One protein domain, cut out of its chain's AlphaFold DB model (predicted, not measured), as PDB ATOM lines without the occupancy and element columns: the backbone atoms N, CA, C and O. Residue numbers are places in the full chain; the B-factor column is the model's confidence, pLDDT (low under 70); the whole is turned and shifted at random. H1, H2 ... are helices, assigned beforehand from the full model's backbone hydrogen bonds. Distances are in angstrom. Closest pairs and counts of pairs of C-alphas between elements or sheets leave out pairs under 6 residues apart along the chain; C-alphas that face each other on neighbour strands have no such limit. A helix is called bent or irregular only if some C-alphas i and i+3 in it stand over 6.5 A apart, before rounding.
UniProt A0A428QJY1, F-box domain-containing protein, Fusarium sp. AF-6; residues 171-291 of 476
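AT A GLANCE: This is residues 171 to 291 of the 476 residues of the protein "F-box domain-containing protein" of Fusarium sp. AF-6 (UniProt A0A428QJY1). Two small clusters of helices sit end to end, H2, H3 and H4 in one and H5, H7, H6 and H1 in the other, and a long strand-less strap, residues 183 to 208, runs from H1 back to H2 like a handle. H5 and H7 lie side by side nearest the middle, H1 and H6 lie farthest out, and residues 185 to 192 of the strap stick out free. The printed part has 121 residues with seven named helices, H1 to H7 in order, and no named strand; its class is all helix. The whole is compact, with a radius of gyration of the C-alphas of 15.6 A and spans of 44 by 30 by 29 A.

IN THESE COORDINATES: Find C-alpha 171 at (-21.225, 46.214, 20.046); from there H1 runs through residues 171 to 182, 16.9 A long. Past the strap, H2 takes residues 209 to 218 and H3 residues 221 to 230, each 14.6 A. H4 is residues 232 to 237, 8.6 A. Look for H5 at C-alpha 241, (-7.238, 39.214, 33.406); it runs to residue 251, 15.3 A. H6, residues 253 to 259, 9.7 A, is irregular, with C-alphas 254 and 257 7.8 A apart. H7, residues 271 to 282, is 16.6 A long and ends at (-25.668, 50.590, 35.768).

HOW THE PARTS SIT: Start at H1: its residues 174 to 177 only just touch residues 273 to 274 of H7, with 3 pairs of C-alphas within 8 A, the closest Ile 177 and Leu 274 at 6.6 A; the tilt is steep at 39 degrees, opposite ways. H2 and H4 touch about perpendicular at 83 degrees, the closest C-alphas being Glu 213 and Ala 237 at 5.2 A. H3 and H4 touch only at the corner, with C-alphas of Arg 228 and Val 235 closest at 5.1 A. H2 is close to H5 but not clearly touching, Ser 217 and Arg 247 having the closest C-alphas at 7.2 A. H5 touches residues 271 to 275 of H7 at a shallow tilt of 31 degrees, the same way; C-alphas of Trp 244 and Arg 272 are closest at 5.2 A. H6 touches no helix but is near H5, with closest C-alphas of Arg 249 and Ala 256 at 6.7 A. Leaving out H3 and H4, which touch only at the corner, 1 of the 3 pairs of helices that touch is at a shallow tilt, and the helix packing is mostly crossed, but only just. H3 and H7 are apart. In H3, H4, H5 and H7 every O i to N i+4 pair is within hydrogen-bond range; H1 has 7 of 8, H2 5 of 6, and H6 1 of 3, beside 3 of 4 O i to N i+3 pairs.

THE WHOLE: The C-alphas farthest apart are those of Ala 199 and Ser 262, at 46.8 A. The printed part has no cut; the links H1 to H2 and H6 to H7 are long, with 26 and 11 residues. Read the B-factor column: pLDDT is under 70 at residue 174, residues 177 to 203, residue 205 and residues 261 to 267, and its mean over the printed part is 75.4.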
ATOM      1  N   ASP A 171     -22.335  46.721  20.854       75.94
ATOM      2  CA  ASP A 171     -21.225  46.214  20.046       75.94
ATOM      3  C   ASP A 171     -20.084  47.237  19.968       75.94
ATOM      4  O   ASP A 171     -18.910  46.873  20.043       75.94
ATOM      5  N   ASP A 172     -20.417  48.529  19.881       76.94
ATOM      6  CA  ASP A 172     -19.438  49.621  19.870       76.94
ATOM      7  C   ASP A 172     -18.740  49.771  21.226       76.94
ATOM      8  O   ASP A 172     -17.528  49.969  21.259       76.94
ATOM      9  N   LEU A 173     -19.465  49.606  22.340       78.50
ATOM     10  CA  LEU A 173     -18.895  49.555  23.688       78.50
ATOM     11  C   LEU A 173     -17.842  48.450  23.756       78.50
ATOM     12  O   LEU A 173     -16.682  48.709  24.080       78.50
ATOM     13  N   THR A 174     -18.231  47.237  23.370       69.00
ATOM     14  CA  THR A 174     -17.347  46.069  23.385       69.00
ATOM     15  C   THR A 174     -16.126  46.279  22.483       69.00
ATOM     16  O   THR A 174     -14.995  46.001  22.886       69.00
ATOM     17  N   ARG A 175     -16.319  46.865  21.293       70.06
ATOM     18  CA  ARG A 175     -15.241  47.179  20.343       70.06
ATOM     19  C   ARG A 175     -14.317  48.300  20.823       70.06
ATOM     20  O   ARG A 175     -13.113  48.215  20.610       70.06
ATOM     21  N   SER A 176     -14.838  49.336  21.476       70.19
ATOM     22  CA  SER A 176     -14.021  50.429  22.024       70.19
ATOM     23  C   SER A 176     -13.113  49.939  23.151       70.19
ATOM     24  O   SER A 176     -11.941  50.301  23.199       70.19
ATOM     25  N   ILE A 177     -13.611  49.026  23.992       67.19
ATOM     26  CA  ILE A 177     -12.829  48.410  25.066       67.19
ATOM     27  C   ILE A 177     -11.705  47.542  24.479       67.19
ATOM     28  O   ILE A 177     -10.592  47.570  25.004       67.19
ATOM     29  N   LEU A 178     -11.961  46.851  23.361       61.66
ATOM     30  CA  LEU A 178     -10.961  46.107  22.575       61.66
ATOM     31  C   LEU A 178      -9.905  47.007  21.900       61.66
ATOM     32  O   LEU A 178      -8.758  46.610  21.722       61.66
ATOM     33  N   GLN A 179     -10.276  48.214  21.472       60.34
ATOM     34  CA  GLN A 179      -9.350  49.139  20.808       60.34
ATOM     35  C   GLN A 179      -8.438  49.862  21.803       60.34
ATOM     36  O   GLN A 179      -7.260  50.068  21.521       60.34
ATOM     37  N   ASP A 180      -8.964  50.208  22.975       58.56
ATOM     38  CA  ASP A 180      -8.215  50.883  24.038       58.56
ATOM     39  C   ASP A 180      -7.187  49.936  24.694       58.56
ATOM     40  O   ASP A 180      -6.058  50.319  24.992       58.56
ATOM     41  N   SER A 181      -7.524  48.647  24.808       52.34
ATOM     42  CA  SER A 181      -6.607  47.596  25.282       52.34
ATOM     43  C   SER A 181      -5.416  47.367  24.339       52.34
ATOM     44  O   SER A 181      -4.300  47.159  24.813       52.34
ATOM     45  N   ARG A 182      -5.595  47.521  23.018       48.38
ATOM     46  CA  ARG A 182      -4.501  47.472  22.020       48.38
ATOM     47  C   ARG A 182      -3.559  48.678  22.064       48.38
ATOM     48  O   ARG A 182      -2.425  48.583  21.606       48.38
ATOM     49  N   LEU A 183      -4.008  49.805  22.612       43.88
ATOM     50  CA  LEU A 183      -3.170  50.986  22.862       43.88
ATOM     51  C   LEU A 183      -2.423  50.889  24.211       43.88
ATOM     52  O   LEU A 183      -1.532  51.691  24.489       43.88
ATOM     53  N   GLY A 184      -2.750  49.872  25.016       41.09
ATOM     54  CA  GLY A 184      -2.216  49.585  26.346       41.09
ATOM     55  C   GLY A 184      -0.992  48.663  26.398       41.09
ATOM     56  O   GLY A 184      -0.704  48.126  27.462       41.09
ATOM     57  N   GLU A 185      -0.225  48.510  25.312       36.31
ATOM     58  CA  GLU A 185       1.195  48.110  25.413       36.31
ATOM     59  C   GLU A 185       2.090  49.270  25.890       36.31
ATOM     60  O   GLU A 185       3.313  49.148  25.978       36.31
ATOM     61  N   GLN A 186       1.505  50.408  26.273       36.75
ATOM     62  CA  GLN A 186       2.186  51.270  27.220       36.75
ATOM     63  C   GLN A 186       2.208  50.549  28.561       36.75
ATOM     64  O   GLN A 186       1.180  50.388  29.215       36.75
ATOM     65  N   GLN A 187       3.409  50.125  28.955       34.66
ATOM     66  CA  GLN A 187       3.786  49.919  30.343       34.66
ATOM     67  C   GLN A 187       3.285  51.120  31.151       34.66
ATOM     68  O   GLN A 187       4.003  52.101  31.344       34.66
ATOM     69  N   TYR A 188       2.047  51.065  31.636       34.06
ATOM     70  CA  TYR A 188       1.650  51.861  32.772       34.06
ATOM     71  C   TYR A 188       2.518  51.319  33.894       34.06
ATOM     72  O   TYR A 188       2.216  50.294  34.504       34.06
ATOM     73  N   SER A 189       3.660  51.976  34.108       33.91
ATOM     74  CA  SER A 189       4.362  51.931  35.373       33.91
ATOM     75  C   SER A 189       3.285  52.154  36.420       33.91
ATOM     76  O   SER A 189       2.730  53.255  36.505       33.91
ATOM     77  N   PHE A 190       2.911  51.074  37.109       38.22
ATOM     78  CA  PHE A 190       1.956  51.119  38.200       38.22
ATOM     79  C   PHE A 190       2.302  52.346  39.047       38.22
ATOM     80  O   PHE A 190       3.486  52.508  39.370       38.22
ATOM     81  N   PRO A 191       1.340  53.232  39.375       35.44
ATOM     82  CA  PRO A 191       1.606  54.294  40.327       35.44
ATOM     83  C   PRO A 191       2.265  53.637  41.532       35.44
ATOM     84  O   PRO A 191       1.740  52.642  42.037       35.44
ATOM     85  N   SER A 192       3.448  54.125  41.913       41.56
ATOM     86  CA  SER A 192       4.133  53.702  43.131       41.56
ATOM     87  C   SER A 192       3.073  53.555  44.225       41.56
ATOM     88  O   SER A 192       2.410  54.530  44.575       41.56
ATOM     89  N   TYR A 193       2.827  52.320  44.682       47.88
ATOM     90  CA  TYR A 193       1.804  51.974  45.678       47.88
ATOM     91  C   TYR A 193       2.212  52.472  47.080       47.88
ATOM     92  O   TYR A 193       2.185  51.714  48.057       47.88
ATOM     93  N   GLU A 194       2.648  53.727  47.170       45.56
ATOM     94  CA  GLU A 194       3.049  54.437  48.381       45.56
ATOM     95  C   GLU A 194       1.852  54.750  49.286       45.56
ATOM     96  O   GLU A 194       2.040  54.997  50.472       45.56
ATOM     97  N   TRP A 195       0.617  54.688  48.770       45.22
ATOM     98  CA  TRP A 195      -0.594  55.043  49.527       45.22
ATOM     99  C   TRP A 195      -1.267  53.856  50.235       45.22
ATOM    100  O   TRP A 195      -2.180  54.060  51.032       45.22
ATOM    101  N   VAL A 196      -0.831  52.614  49.984       49.34
ATOM    102  CA  VAL A 196      -1.336  51.441  50.717       49.34
ATOM    103  C   VAL A 196      -0.540  51.314  52.014       49.34
ATOM    104  O   VAL A 196       0.649  50.989  51.983       49.34
ATOM    105  N   ASN A 197      -1.189  51.590  53.148       50.50
ATOM    106  CA  ASN A 197      -0.595  51.518  54.485       50.50
ATOM    107  C   ASN A 197       0.014  50.124  54.743       50.50
ATOM    108  O   ASN A 197      -0.687  49.154  55.018       50.50
ATOM    109  N   LEU A 198       1.346  50.038  54.693       48.66
ATOM    110  CA  LEU A 198       2.152  48.810  54.817       48.66
ATOM    111  C   LEU A 198       2.002  48.072  56.163       48.66
ATOM    112  O   LEU A 198       2.487  46.950  56.306       48.66
ATOM    113  N   ALA A 199       1.359  48.687  57.156       51.59
ATOM    114  CA  ALA A 199       1.325  48.199  58.531       51.59
ATOM    115  C   ALA A 199       0.229  47.150  58.828       51.59
ATOM    116  O   ALA A 199       0.246  46.584  59.918       51.59
ATOM    117  N   GLN A 200      -0.713  46.869  57.914       55.03
ATOM    118  CA  GLN A 200      -1.920  46.071  58.230       55.03
ATOM    119  C   GLN A 200      -2.044  44.706  57.529       55.03
ATOM    120  O   GLN A 200      -2.935  43.929  57.860       55.03
ATOM    121  N   ASP A 201      -1.118  44.335  56.646       56.34
ATOM    122  CA  ASP A 201      -1.201  43.092  55.855       56.34
ATOM    123  C   ASP A 201      -0.853  41.799  56.649       56.34
ATOM    124  O   ASP A 201      -0.752  40.717  56.075       56.34
ATOM    125  N   GLY A 202      -0.649  41.875  57.972       62.47
ATOM    126  CA  GLY A 202      -0.016  40.821  58.785       62.47
ATOM    127  C   GLY A 202      -0.672  39.435  58.712       62.47
ATOM    128  O   GLY A 202       0.025  38.447  58.498       62.47
ATOM    129  N   VAL A 203      -2.000  39.352  58.846       67.06
ATOM    130  CA  VAL A 203      -2.734  38.068  58.779       67.06
ATOM    131  C   VAL A 203      -2.948  37.623  57.330       67.06
ATOM    132  O   VAL A 203      -2.830  36.442  57.020       67.06
ATOM    133  N   ILE A 204      -3.192  38.573  56.424       71.44
ATOM    134  CA  ILE A 204      -3.470  38.301  55.008       71.44
ATOM    135  C   ILE A 204      -2.204  37.780  54.302       71.44
ATOM    136  O   ILE A 204      -2.310  36.979  53.386       71.44
ATOM    137  N   ARG A 205      -0.989  38.155  54.753       69.88
ATOM    138  CA  ARG A 205       0.313  37.654  54.226       69.88
ATOM    139  C   ARG A 205       0.559  36.173  54.420       69.88
ATOM    140  O   ARG A 205       1.396  35.615  53.719       69.88
ATOM    141  N   ALA A 206      -0.133  35.554  55.366       75.94
ATOM    142  CA  ALA A 206      -0.036  34.121  55.586       75.94
ATOM    143  C   ALA A 206      -0.945  33.314  54.641       75.94
ATOM    144  O   ALA A 206      -0.820  32.094  54.582       75.94
ATOM    145  N   VAL A 207      -1.864  33.974  53.926       82.12
ATOM    146  CA  VAL A 207      -2.831  33.326  53.036       82.12
ATOM    147  C   VAL A 207      -2.235  33.222  51.635       82.12
ATOM    148  O   VAL A 207      -1.680  34.189  51.119       82.12
ATOM    149  N   THR A 208      -2.334  32.048  51.009       86.38
ATOM    150  CA  THR A 208      -1.792  31.865  49.659       86.38
ATOM    151  C   THR A 208      -2.622  32.634  48.621       86.38
ATOM    152  O   THR A 208      -3.831  32.819  48.819       86.38
ATOM    153  N   PRO A 209      -2.017  33.086  47.506       82.81
ATOM    154  CA  PRO A 209      -2.722  33.847  46.474       82.81
ATOM    155  C   PRO A 209      -3.970  33.146  45.930       82.81
ATOM    156  O   PRO A 209      -4.962  33.812  45.662       82.81
ATOM    157  N   GLU A 210      -3.956  31.816  45.836       87.00
ATOM    158  CA  GLU A 210      -5.086  31.017  45.350       87.00
ATOM    159  C   GLU A 210      -6.282  31.101  46.304       87.00
ATOM    160  O   GLU A 210      -7.424  31.230  45.871       87.00
ATOM    161  N   VAL A 211      -6.030  31.074  47.617       89.62
ATOM    162  CA  VAL A 211      -7.087  31.229  48.626       89.62
ATOM    163  C   VAL A 211      -7.618  32.661  48.618       89.62
ATOM    164  O   VAL A 211      -8.821  32.857  48.762       89.62
ATOM    165  N   LEU A 212      -6.760  33.662  48.403       89.50
ATOM    166  CA  LEU A 212      -7.187  35.059  48.272       89.50
ATOM    167  C   LEU A 212      -8.018  35.301  47.012       89.50
ATOM    168  O   LEU A 212      -9.020  36.004  47.090       89.50
ATOM    169  N   GLU A 213      -7.644  34.710  45.877       89.00
ATOM    170  CA  GLU A 213      -8.439  34.746  44.647       89.00
ATOM    171  C   GLU A 213      -9.800  34.074  44.867       89.00
ATOM    172  O   GLU A 213     -10.836  34.610  44.470       89.00
ATOM    173  N   TRP A 214      -9.817  32.941  45.575       89.50
ATOM    174  CA  TRP A 214     -11.052  32.233  45.889       89.50
ATOM    175  C   TRP A 214     -11.955  33.045  46.821       89.50
ATOM    176  O   TRP A 214     -13.125  33.231  46.503       89.50
ATOM    177  N   ILE A 215     -11.419  33.625  47.902       91.06
ATOM    178  CA  ILE A 215     -12.156  34.567  48.761       91.06
ATOM    179  C   ILE A 215     -12.684  35.729  47.920       91.06
ATOM    180  O   ILE A 215     -13.875  36.027  47.961       91.06
ATOM    181  N   ALA A 216     -11.819  36.339  47.104       90.56
ATOM    182  CA  ALA A 216     -12.180  37.448  46.236       90.56
ATOM    183  C   ALA A 216     -13.285  37.086  45.240       90.56
ATOM    184  O   ALA A 216     -14.024  37.978  44.856       90.56
ATOM    185  N   SER A 217     -13.437  35.819  44.838       89.62
ATOM    186  CA  SER A 217     -14.517  35.361  43.953       89.62
ATOM    187  C   SER A 217     -15.906  35.333  44.612       89.62
ATOM    188  O   SER A 217     -16.901  35.372  43.896       89.62
ATOM    189  N   TYR A 218     -15.978  35.329  45.949       90.00
ATOM    190  CA  TYR A 218     -17.234  35.352  46.714       90.00
ATOM    191  C   TYR A 218     -17.628  36.741  47.234       90.00
ATOM    192  O   TYR A 218     -18.745  36.907  47.714       90.00
ATOM    193  N   LEU A 219     -16.728  37.724  47.163       90.81
ATOM    194  CA  LEU A 219     -17.016  39.101  47.571       90.81
ATOM    195  C   LEU A 219     -17.862  39.819  46.520       90.81
ATOM    196  O   LEU A 219     -17.676  39.584  45.323       90.81
ATOM    197  N   ASP A 220     -18.733  40.731  46.948       87.88
ATOM    198  CA  ASP A 220     -19.383  41.667  46.032       87.88
ATOM    199  C   ASP A 220     -18.392  42.732  45.513       87.88
ATOM    200  O   ASP A 220     -17.213  42.765  45.884       87.88
ATOM    201  N   ALA A 221     -18.847  43.581  44.591       83.69
ATOM    202  CA  ALA A 221     -17.992  44.589  43.971       83.69
ATOM    203  C   ALA A 221     -17.472  45.637  44.974       83.69
ATOM    204  O   ALA A 221     -16.344  46.118  44.820       83.69
ATOM    205  N   GLU A 222     -18.273  46.000  45.979       84.75
ATOM    206  CA  GLU A 222     -17.955  47.036  46.967       84.75
ATOM    207  C   GLU A 222     -16.914  46.533  47.968       84.75
ATOM    208  O   GLU A 222     -15.869  47.167  48.158       84.75
ATOM    209  N   ASP A 223     -17.140  45.345  48.525       89.62
ATOM    210  CA  ASP A 223     -16.210  44.661  49.411       89.62
ATOM    211  C   ASP A 223     -14.900  44.374  48.683       89.62
ATOM    212  O   ASP A 223     -13.821  44.685  49.192       89.62
ATOM    213  N   LEU A 224     -14.960  43.857  47.452       89.19
ATOM    214  CA  LEU A 224     -13.762  43.594  46.662       89.19
ATOM    215  C   LEU A 224     -12.940  44.870  46.437       89.19
ATOM    216  O   LEU A 224     -11.712  44.844  46.559       89.19
ATOM    217  N   CYS A 225     -13.588  45.997  46.129       85.44
ATOM    218  CA  CYS A 225     -12.897  47.281  46.022       85.44
ATOM    219  C   CYS A 225     -12.264  47.685  47.357       85.44
ATOM    220  O   CYS A 225     -11.086  48.045  47.377       85.44
ATOM    221  N   SER A 226     -12.997  47.557  48.462       87.00
ATOM    222  CA  SER A 226     -12.510  47.869  49.810       87.00
ATOM    223  C   SER A 226     -11.280  47.036  50.183       87.00
ATOM    224  O   SER A 226     -10.256  47.595  50.578       87.00
ATOM    225  N   PHE A 227     -11.309  45.719  49.957       86.69
ATOM    226  CA  PHE A 227     -10.167  44.827  50.189       86.69
ATOM    227  C   PHE A 227      -8.957  45.176  49.315       86.69
ATOM    228  O   PHE A 227      -7.820  45.162  49.791       86.69
ATOM    229  N   ARG A 228      -9.182  45.543  48.049       86.62
ATOM    230  CA  ARG A 228      -8.110  45.974  47.136       86.62
ATOM    231  C   ARG A 228      -7.517  47.335  47.508       86.62
ATOM    232  O   ARG A 228      -6.355  47.577  47.194       86.62
ATOM    233  N   LEU A 229      -8.268  48.211  48.176       82.94
ATOM    234  CA  LEU A 229      -7.747  49.485  48.684       82.94
ATOM    235  C   LEU A 229      -6.814  49.289  49.887       82.94
ATOM    236  O   LEU A 229      -5.855  50.045  50.039       82.94
ATOM    237  N   VAL A 230      -7.072  48.279  50.723       81.62
ATOM    238  CA  VAL A 230      -6.349  48.081  51.993       81.62
ATOM    239  C   VAL A 230      -5.284  46.980  51.961       81.62
ATOM    240  O   VAL A 230      -4.437  46.961  52.849       81.62
ATOM    241  N   SER A 231      -5.276  46.089  50.958       83.44
ATOM    242  CA  SER A 231      -4.318  44.974  50.882       83.44
ATOM    243  C   SER A 231      -3.672  44.808  49.507       83.44
ATOM    244  O   SER A 231      -4.337  44.550  48.499       83.44
ATOM    245  N   LYS A 232      -2.330  44.840  49.470       81.06
ATOM    246  CA  LYS A 232      -1.562  44.614  48.231       81.06
ATOM    247  C   LYS A 232      -1.712  43.187  47.710       81.06
ATOM    248  O   LYS A 232      -1.610  42.966  46.506       81.06
ATOM    249  N   GLN A 233      -1.969  42.222  48.588       82.94
ATOM    250  CA  GLN A 233      -2.140  40.833  48.172       82.94
ATOM    251  C   GLN A 233      -3.488  40.575  47.520       82.94
ATOM    252  O   GLN A 233      -3.532  39.838  46.545       82.94
ATOM    253  N   PHE A 234      -4.560  41.230  47.974       85.81
ATOM    254  CA  PHE A 234      -5.829  41.205  47.242       85.81
ATOM    255  C   PHE A 234      -5.694  41.866  45.872       85.81
ATOM    256  O   PHE A 234      -6.245  41.367  44.893       85.81
ATOM    257  N   VAL A 235      -4.918  42.952  45.760       86.00
ATOM    258  CA  VAL A 235      -4.595  43.532  44.447       86.00
ATOM    259  C   VAL A 235      -3.859  42.512  43.582       86.00
ATOM    260  O   VAL A 235      -4.296  42.272  42.458       86.00
ATOM    261  N   ALA A 236      -2.799  41.882  44.094       84.69
ATOM    262  CA  ALA A 236      -2.009  40.899  43.352       84.69
ATOM    263  C   ALA A 236      -2.841  39.677  42.923       84.69
ATOM    264  O   ALA A 236      -2.853  39.340  41.742       84.69
ATOM    265  N   ALA A 237      -3.603  39.079  43.844       86.69
ATOM    266  CA  ALA A 237      -4.455  37.914  43.592       86.69
ATOM    267  C   ALA A 237      -5.560  38.191  42.557       86.69
ATOM    268  O   ALA A 237      -5.988  37.294  41.846       86.69
ATOM    269  N   THR A 238      -5.993  39.448  42.421       89.56
ATOM    270  CA  THR A 238      -7.033  39.860  41.462       89.56
ATOM    271  C   THR A 238      -6.477  40.617  40.260       89.56
ATOM    272  O   THR A 238      -7.223  41.270  39.536       89.56
ATOM    273  N   SER A 239      -5.160  40.592  40.035       86.44
ATOM    274  CA  SER A 239      -4.544  41.306  38.905       86.44
ATOM    275  C   SER A 239      -4.658  40.548  37.584       86.44
ATOM    276  O   SER A 239      -4.561  41.164  36.525       86.44
ATOM    277  N   ALA A 240      -4.879  39.232  37.625       86.12
ATOM    278  CA  ALA A 240      -5.000  38.418  36.425       86.12
ATOM    279  C   ALA A 240      -6.254  38.787  35.616       86.12
ATOM    280  O   ALA A 240      -7.355  38.907  36.154       86.12
ATOM    281  N   ASN A 241      -6.114  38.908  34.294       85.50
ATOM    282  CA  ASN A 241      -7.238  39.214  33.406       85.50
ATOM    283  C   ASN A 241      -8.300  38.088  33.406       85.50
ATOM    284  O   ASN A 241      -9.497  38.344  33.293       85.50
ATOM    285  N   SER A 242      -7.875  36.837  33.622       86.00
ATOM    286  CA  SER A 242      -8.757  35.670  33.782       86.00
ATOM    287  C   SER A 242      -9.699  35.788  34.982       86.00
ATOM    288  O   SER A 242     -10.859  35.386  34.876       86.00
ATOM    289  N   PHE A 243      -9.237  36.376  36.092       89.69
ATOM    290  CA  PHE A 243     -10.072  36.641  37.262       89.69
ATOM    291  C   PHE A 243     -11.229  37.571  36.882       89.69
ATOM    292  O   PHE A 243     -12.393  37.238  37.094       89.69
ATOM    293  N   TRP A 244     -10.928  38.697  36.228       89.25
ATOM    294  CA  TRP A 244     -11.954  39.651  35.795       89.25
ATOM    295  C   TRP A 244     -12.882  39.079  34.731       89.25
ATOM    296  O   TRP A 244     -14.082  39.329  34.783       89.25
ATOM    297  N   ARG A 245     -12.374  38.240  33.819       87.19
ATOM    298  CA  ARG A 245     -13.215  37.496  32.872       87.19
ATOM    299  C   ARG A 245     -14.235  36.619  33.594       87.19
ATOM    300  O   ARG A 245     -15.405  36.600  33.217       87.19
ATOM    301  N   SER A 246     -13.798  35.904  34.632       88.75
ATOM    302  CA  SER A 246     -14.682  35.097  35.476       88.75
ATOM    303  C   SER A 246     -15.720  35.974  36.185       88.75
ATOM    304  O   SER A 246     -16.914  35.687  36.118       88.75
ATOM    305  N   ARG A 247     -15.297  37.106  36.767       89.44
ATOM    306  CA  ARG A 247     -16.202  38.051  37.442       89.44
ATOM    307  C   ARG A 247     -17.245  38.663  36.518       89.44
ATOM    308  O   ARG A 247     -18.405  38.714  36.897       89.44
ATOM    309  N   VAL A 248     -16.885  39.066  35.299       89.38
ATOM    310  CA  VAL A 248     -17.860  39.560  34.311       89.38
ATOM    311  C   VAL A 248     -18.930  38.500  34.034       89.38
ATOM    312  O   VAL A 248     -20.118  38.811  34.053       89.38
ATOM    313  N   ARG A 249     -18.540  37.235  33.846       87.88
ATOM    314  CA  ARG A 249     -19.495  36.139  33.600       87.88
ATOM    315  C   ARG A 249     -20.425  35.875  34.784       87.88
ATOM    316  O   ARG A 249     -21.588  35.551  34.565       87.88
ATOM    317  N   LEU A 250     -19.914  35.997  36.008       88.12
ATOM    318  CA  LEU A 250     -20.669  35.734  37.234       88.12
ATOM    319  C   LEU A 250     -21.584  36.897  37.629       88.12
ATOM    320  O   LEU A 250     -22.752  36.675  37.934       88.12
ATOM    321  N   ASP A 251     -21.070  38.125  37.598       90.25
ATOM    322  CA  ASP A 251     -21.747  39.303  38.151       90.25
ATOM    323  C   ASP A 251     -22.588  40.041  37.101       90.25
ATOM    324  O   ASP A 251     -23.486  40.808  37.444       90.25
ATOM    325  N   THR A 252     -22.310  39.827  35.808       91.25
ATOM    326  CA  THR A 252     -23.071  40.439  34.707       91.25
ATOM    327  C   THR A 252     -23.731  39.397  33.797       91.25
ATOM    328  O   THR A 252     -23.603  39.468  32.574       91.25
ATOM    329  N   PRO A 253     -24.494  38.426  34.344       91.88
ATOM    330  CA  PRO A 253     -25.152  37.397  33.534       91.88
ATOM    331  C   PRO A 253     -26.140  38.005  32.525       91.88
ATOM    332  O   PRO A 253     -26.364  37.453  31.450       91.88
ATOM    333  N   TRP A 254     -26.651  39.205  32.814       93.25
ATOM    334  CA  TRP A 254     -27.454  39.999  31.894       93.25
ATOM    335  C   TRP A 254     -26.710  40.409  30.613       93.25
ATOM    336  O   TRP A 254     -27.378  40.640  29.608       93.25
ATOM    337  N   MET A 255     -25.373  40.437  30.585       90.75
ATOM    338  CA  MET A 255     -24.585  40.713  29.373       90.75
ATOM    339  C   MET A 255     -24.157  39.483  28.583       90.75
ATOM    340  O   MET A 255     -23.626  39.659  27.490       90.75
ATOM    341  N   ALA A 256     -24.367  38.265  29.092       87.88
ATOM    342  CA  ALA A 256     -23.741  37.056  28.547       87.88
ATOM    343  C   ALA A 256     -23.865  36.935  27.014       87.88
ATOM    344  O   ALA A 256     -22.866  36.762  26.324       87.88
ATOM    345  N   GLU A 257     -25.064  37.154  26.465       85.12
ATOM    346  CA  GLU A 257     -25.315  37.039  25.019       85.12
ATOM    347  C   GLU A 257     -24.572  38.058  24.148       85.12
ATOM    348  O   GLU A 257     -24.289  37.777  22.987       85.12
ATOM    349  N   PHE A 258     -24.254  39.230  24.695       82.19
ATOM    350  CA  PHE A 258     -23.491  40.258  23.987       82.19
ATOM    351  C   PHE A 258     -21.987  39.991  24.076       82.19
ATOM    352  O   PHE A 258     -21.230  40.377  23.191       82.19
ATOM    353  N   LEU A 259     -21.551  39.319  25.144       80.06
ATOM    354  CA  LEU A 259     -20.144  39.028  25.410       80.06
ATOM    355  C   LEU A 259     -19.659  37.733  24.760       80.06
ATOM    356  O   LEU A 259     -18.460  37.600  24.532       80.06
ATOM    357  N   ASP A 260     -20.562  36.803  24.457       74.25
ATOM    358  CA  ASP A 260     -20.254  35.528  23.799       74.25
ATOM    359  C   ASP A 260     -20.290  35.619  22.254       74.25
ATOM    360  O   ASP A 260     -20.233  34.599  21.564       74.25
ATOM    361  N   SER A 261     -20.377  36.832  21.688       67.69
ATOM    362  CA  SER A 261     -20.333  37.050  20.236       67.69
ATOM    363  C   SER A 261     -18.993  36.602  19.636       67.69
ATOM    364  O   SER A 261     -17.923  36.966  20.131       67.69
ATOM    365  N   SER A 262     -19.046  35.857  18.525       54.88
ATOM    366  CA  SER A 262     -17.875  35.323  17.805       54.88
ATOM    367  C   SER A 262     -16.905  36.392  17.297       54.88
ATOM    368  O   SER A 262     -15.765  36.075  16.963       54.88
ATOM    369  N   ASP A 263     -17.349  37.648  17.244       59.06
ATOM    370  CA  ASP A 263     -16.559  38.785  16.768       59.06
ATOM    371  C   ASP A 263     -15.600  39.336  17.839       59.06
ATOM    372  O   ASP A 263     -14.723  40.151  17.539       59.06
ATOM    373  N   ILE A 264     -15.732  38.887  19.092       62.59
ATOM    374  CA  ILE A 264     -14.876  39.302  20.204       62.59
ATOM    375  C   ILE A 264     -13.689  38.340  20.292       62.59
ATOM    376  O   ILE A 264     -13.800  37.216  20.780       62.59
ATOM    377  N   GLN A 265     -12.509  38.798  19.865       61.62
ATOM    378  CA  GLN A 265     -11.254  38.103  20.158       61.62
ATOM    379  C   GLN A 265     -10.968  38.208  21.664       61.62
ATOM    380  O   GLN A 265     -10.398  39.185  22.141       61.62
ATOM    381  N   HIS A 266     -11.419  37.206  22.425       65.25
ATOM    382  CA  HIS A 266     -11.418  37.204  23.894       65.25
ATOM    383  C   HIS A 266     -10.047  37.403  24.562       65.25
ATOM    384  O   HIS A 266     -10.018  37.741  25.749       65.25
ATOM    385  N   ASP A 267      -8.950  37.176  23.838       64.81
ATOM    386  CA  ASP A 267      -7.584  37.270  24.362       64.81
ATOM    387  C   ASP A 267      -7.075  38.724  24.450       64.81
ATOM    388  O   ASP A 267      -6.227  39.013  25.289       64.81
ATOM    389  N   ASP A 268      -7.666  39.651  23.683       70.50
ATOM    390  CA  ASP A 268      -7.293  41.078  23.664       70.50
ATOM    391  C   ASP A 268      -8.144  41.943  24.616       70.50
ATOM    392  O   ASP A 268      -7.885  43.131  24.782       70.50
ATOM    393  N   VAL A 269      -9.195  41.388  25.230       77.44
ATOM    394  CA  VAL A 269     -10.139  42.163  26.054       77.44
ATOM    395  C   VAL A 269      -9.536  42.469  27.427       77.44
ATOM    396  O   VAL A 269      -9.221  41.550  28.185       77.44
ATOM    397  N   ASP A 270      -9.481  43.747  27.817       84.06
ATOM    398  CA  ASP A 270      -9.304  44.135  29.224       84.06
ATOM    399  C   ASP A 270     -10.620  43.908  29.991       84.06
ATOM    400  O   ASP A 270     -11.518  44.759  30.032       84.06
ATOM    401  N   TRP A 271     -10.746  42.724  30.597       85.38
ATOM    402  CA  TRP A 271     -11.955  42.317  31.310       85.38
ATOM    403  C   TRP A 271     -12.184  43.132  32.580       85.38
ATOM    404  O   TRP A 271     -13.331  43.288  33.005       85.38
ATOM    405  N   ARG A 272     -11.124  43.683  33.184       86.81
ATOM    406  CA  ARG A 272     -11.256  44.554  34.355       86.81
ATOM    407  C   ARG A 272     -11.909  45.867  33.959       86.81
ATOM    408  O   ARG A 272     -12.834  46.308  34.638       86.81
ATOM    409  N   LYS A 273     -11.430  46.485  32.879       86.12
ATOM    410  CA  LYS A 273     -11.998  47.730  32.364       86.12
ATOM    411  C   LYS A 273     -13.441  47.528  31.926       86.12
ATOM    412  O   LYS A 273     -14.292  48.310  32.333       86.12
ATOM    413  N   LEU A 274     -13.737  46.441  31.209       86.94
ATOM    414  CA  LEU A 274     -15.112  46.080  30.853       86.94
ATOM    415  C   LEU A 274     -16.008  45.964  32.088       86.94
ATOM    416  O   LEU A 274     -17.063  46.593  32.134       86.94
ATOM    417  N   TYR A 275     -15.577  45.200  33.095       88.12
ATOM    418  CA  TYR A 275     -16.318  45.052  34.344       88.12
ATOM    419  C   TYR A 275     -16.616  46.409  34.981       88.12
ATOM    420  O   TYR A 275     -17.765  46.712  35.294       88.12
ATOM    421  N   GLN A 276     -15.589  47.250  35.131       86.69
ATOM    422  CA  GLN A 276     -15.731  48.584  35.705       86.69
ATOM    423  C   GLN A 276     -16.709  49.435  34.897       86.69
ATOM    424  O   GLN A 276     -17.654  49.967  35.468       86.69
ATOM    425  N   THR A 277     -16.551  49.513  33.574       88.25
ATOM    426  CA  THR A 277     -17.443  50.294  32.713       88.25
ATOM    427  C   THR A 277     -18.894  49.826  32.816       88.25
ATOM    428  O   THR A 277     -19.783  50.663  32.939       88.25
ATOM    429  N   LEU A 278     -19.156  48.515  32.844       89.69
ATOM    430  CA  LEU A 278     -20.510  47.978  33.021       89.69
ATOM    431  C   LEU A 278     -21.131  48.409  34.356       89.69
ATOM    432  O   LEU A 278     -22.265  48.887  34.368       89.69
ATOM    433  N   GLN A 279     -20.382  48.318  35.461       89.12
ATOM    434  CA  GLN A 279     -20.849  48.791  36.770       89.12
ATOM    435  C   GLN A 279     -21.155  50.296  36.748       89.12
ATOM    436  O   GLN A 279     -22.164  50.745  37.289       89.12
ATOM    437  N   GLU A 280     -20.324  51.087  36.068       89.06
ATOM    438  CA  GLU A 280     -20.517  52.533  35.950       89.06
ATOM    439  C   GLU A 280     -21.706  52.932  35.070       89.06
ATOM    440  O   GLU A 280     -22.311  53.979  35.313       89.06
ATOM    441  N   ILE A 281     -22.062  52.122  34.071       89.50
ATOM    442  CA  ILE A 281     -23.277  52.312  33.268       89.50
ATOM    443  C   ILE A 281     -24.521  52.050  34.127       89.50
ATOM    444  O   ILE A 281     -25.470  52.834  34.096       89.50
ATOM    445  N   VAL A 282     -24.519  50.975  34.925       88.94
ATOM    446  CA  VAL A 282     -25.668  50.590  35.768       88.94
ATOM    447  C   VAL A 282     -25.991  51.666  36.812       88.94
ATOM    448  O   VAL A 282     -27.165  51.997  37.016       88.94
ATOM    449  N   VAL A 283     -24.965  52.264  37.426       86.50
ATOM    450  CA  VAL A 283     -25.133  53.338  38.426       86.50
ATOM    451  C   VAL A 283     -25.156  54.752  37.830       86.50
ATOM    452  O   VAL A 283     -25.295  55.712  38.581       86.50
ATOM    453  N   GLU A 284     -25.049  54.888  36.502       84.00
ATOM    454  CA  GLU A 284     -25.042  56.169  35.773       84.00
ATOM    455  C   GLU A 284     -23.962  57.150  36.273       84.00
ATOM    456  O   GLU A 284     -24.234  58.305  36.611       84.00
ATOM    457  N   LYS A 285     -22.699  56.706  36.336       84.38
ATOM    458  CA  LYS A 285     -21.601  57.642  36.621       84.38
ATOM    459  C   LYS A 285     -21.433  58.644  35.468       84.38
ATOM    460  O   LYS A 285     -21.438  58.230  34.315       84.38
ATOM    461  N   PRO A 286     -21.145  59.930  35.738       79.75
ATOM    462  CA  PRO A 286     -20.938  60.930  34.682       79.75
ATOM    463  C   PRO A 286     -19.818  60.604  33.679       79.75
ATOM    464  O   PRO A 286     -19.806  61.145  32.578       79.75
ATOM    465  N   SER A 287     -18.855  59.762  34.067       76.62
ATOM    466  CA  SER A 287     -17.720  59.341  33.240       76.62
ATOM    467  C   SER A 287     -18.019  58.155  32.319       76.62
ATOM    468  O   SER A 287     -17.171  57.827  31.491       76.62
ATOM    469  N   SER A 288     -19.162  57.482  32.478       81.75
ATOM    470  CA  SER A 288     -19.469  56.268  31.724       81.75
ATOM    471  C   SER A 288     -20.228  56.558  30.425       81.75
ATOM    472  O   SER A 288     -20.925  57.572  30.315       81.75
ATOM    473  N   PRO A 289     -20.112  55.675  29.416       83.50
ATOM    474  CA  PRO A 289     -20.948  55.745  28.226       83.50
ATOM    475  C   PRO A 289     -22.433  55.675  28.592       83.50
ATOM    476  O   PRO A 289     -22.862  54.802  29.346       83.50
ATOM    477  N   TYR A 290     -23.247  56.561  28.027       84.69
ATOM    478  CA  TYR A 290     -24.686  56.542  28.271       84.69
ATOM    479  C   TYR A 290     -25.361  55.448  27.431       84.69
ATOM    480  O   TYR A 290     -25.675  55.656  26.264       84.69
ATOM    481  N   ILE A 291     -25.566  54.265  28.024       88.62
ATOM    482  CA  ILE A 291     -26.231  53.119  27.377       88.62
ATOM    483  C   ILE A 291     -27.417  52.671  28.250       88.62
ATOM    484  O   ILE A 291     -27.321  51.716  29.027       88.62
TER     485      ILE A 291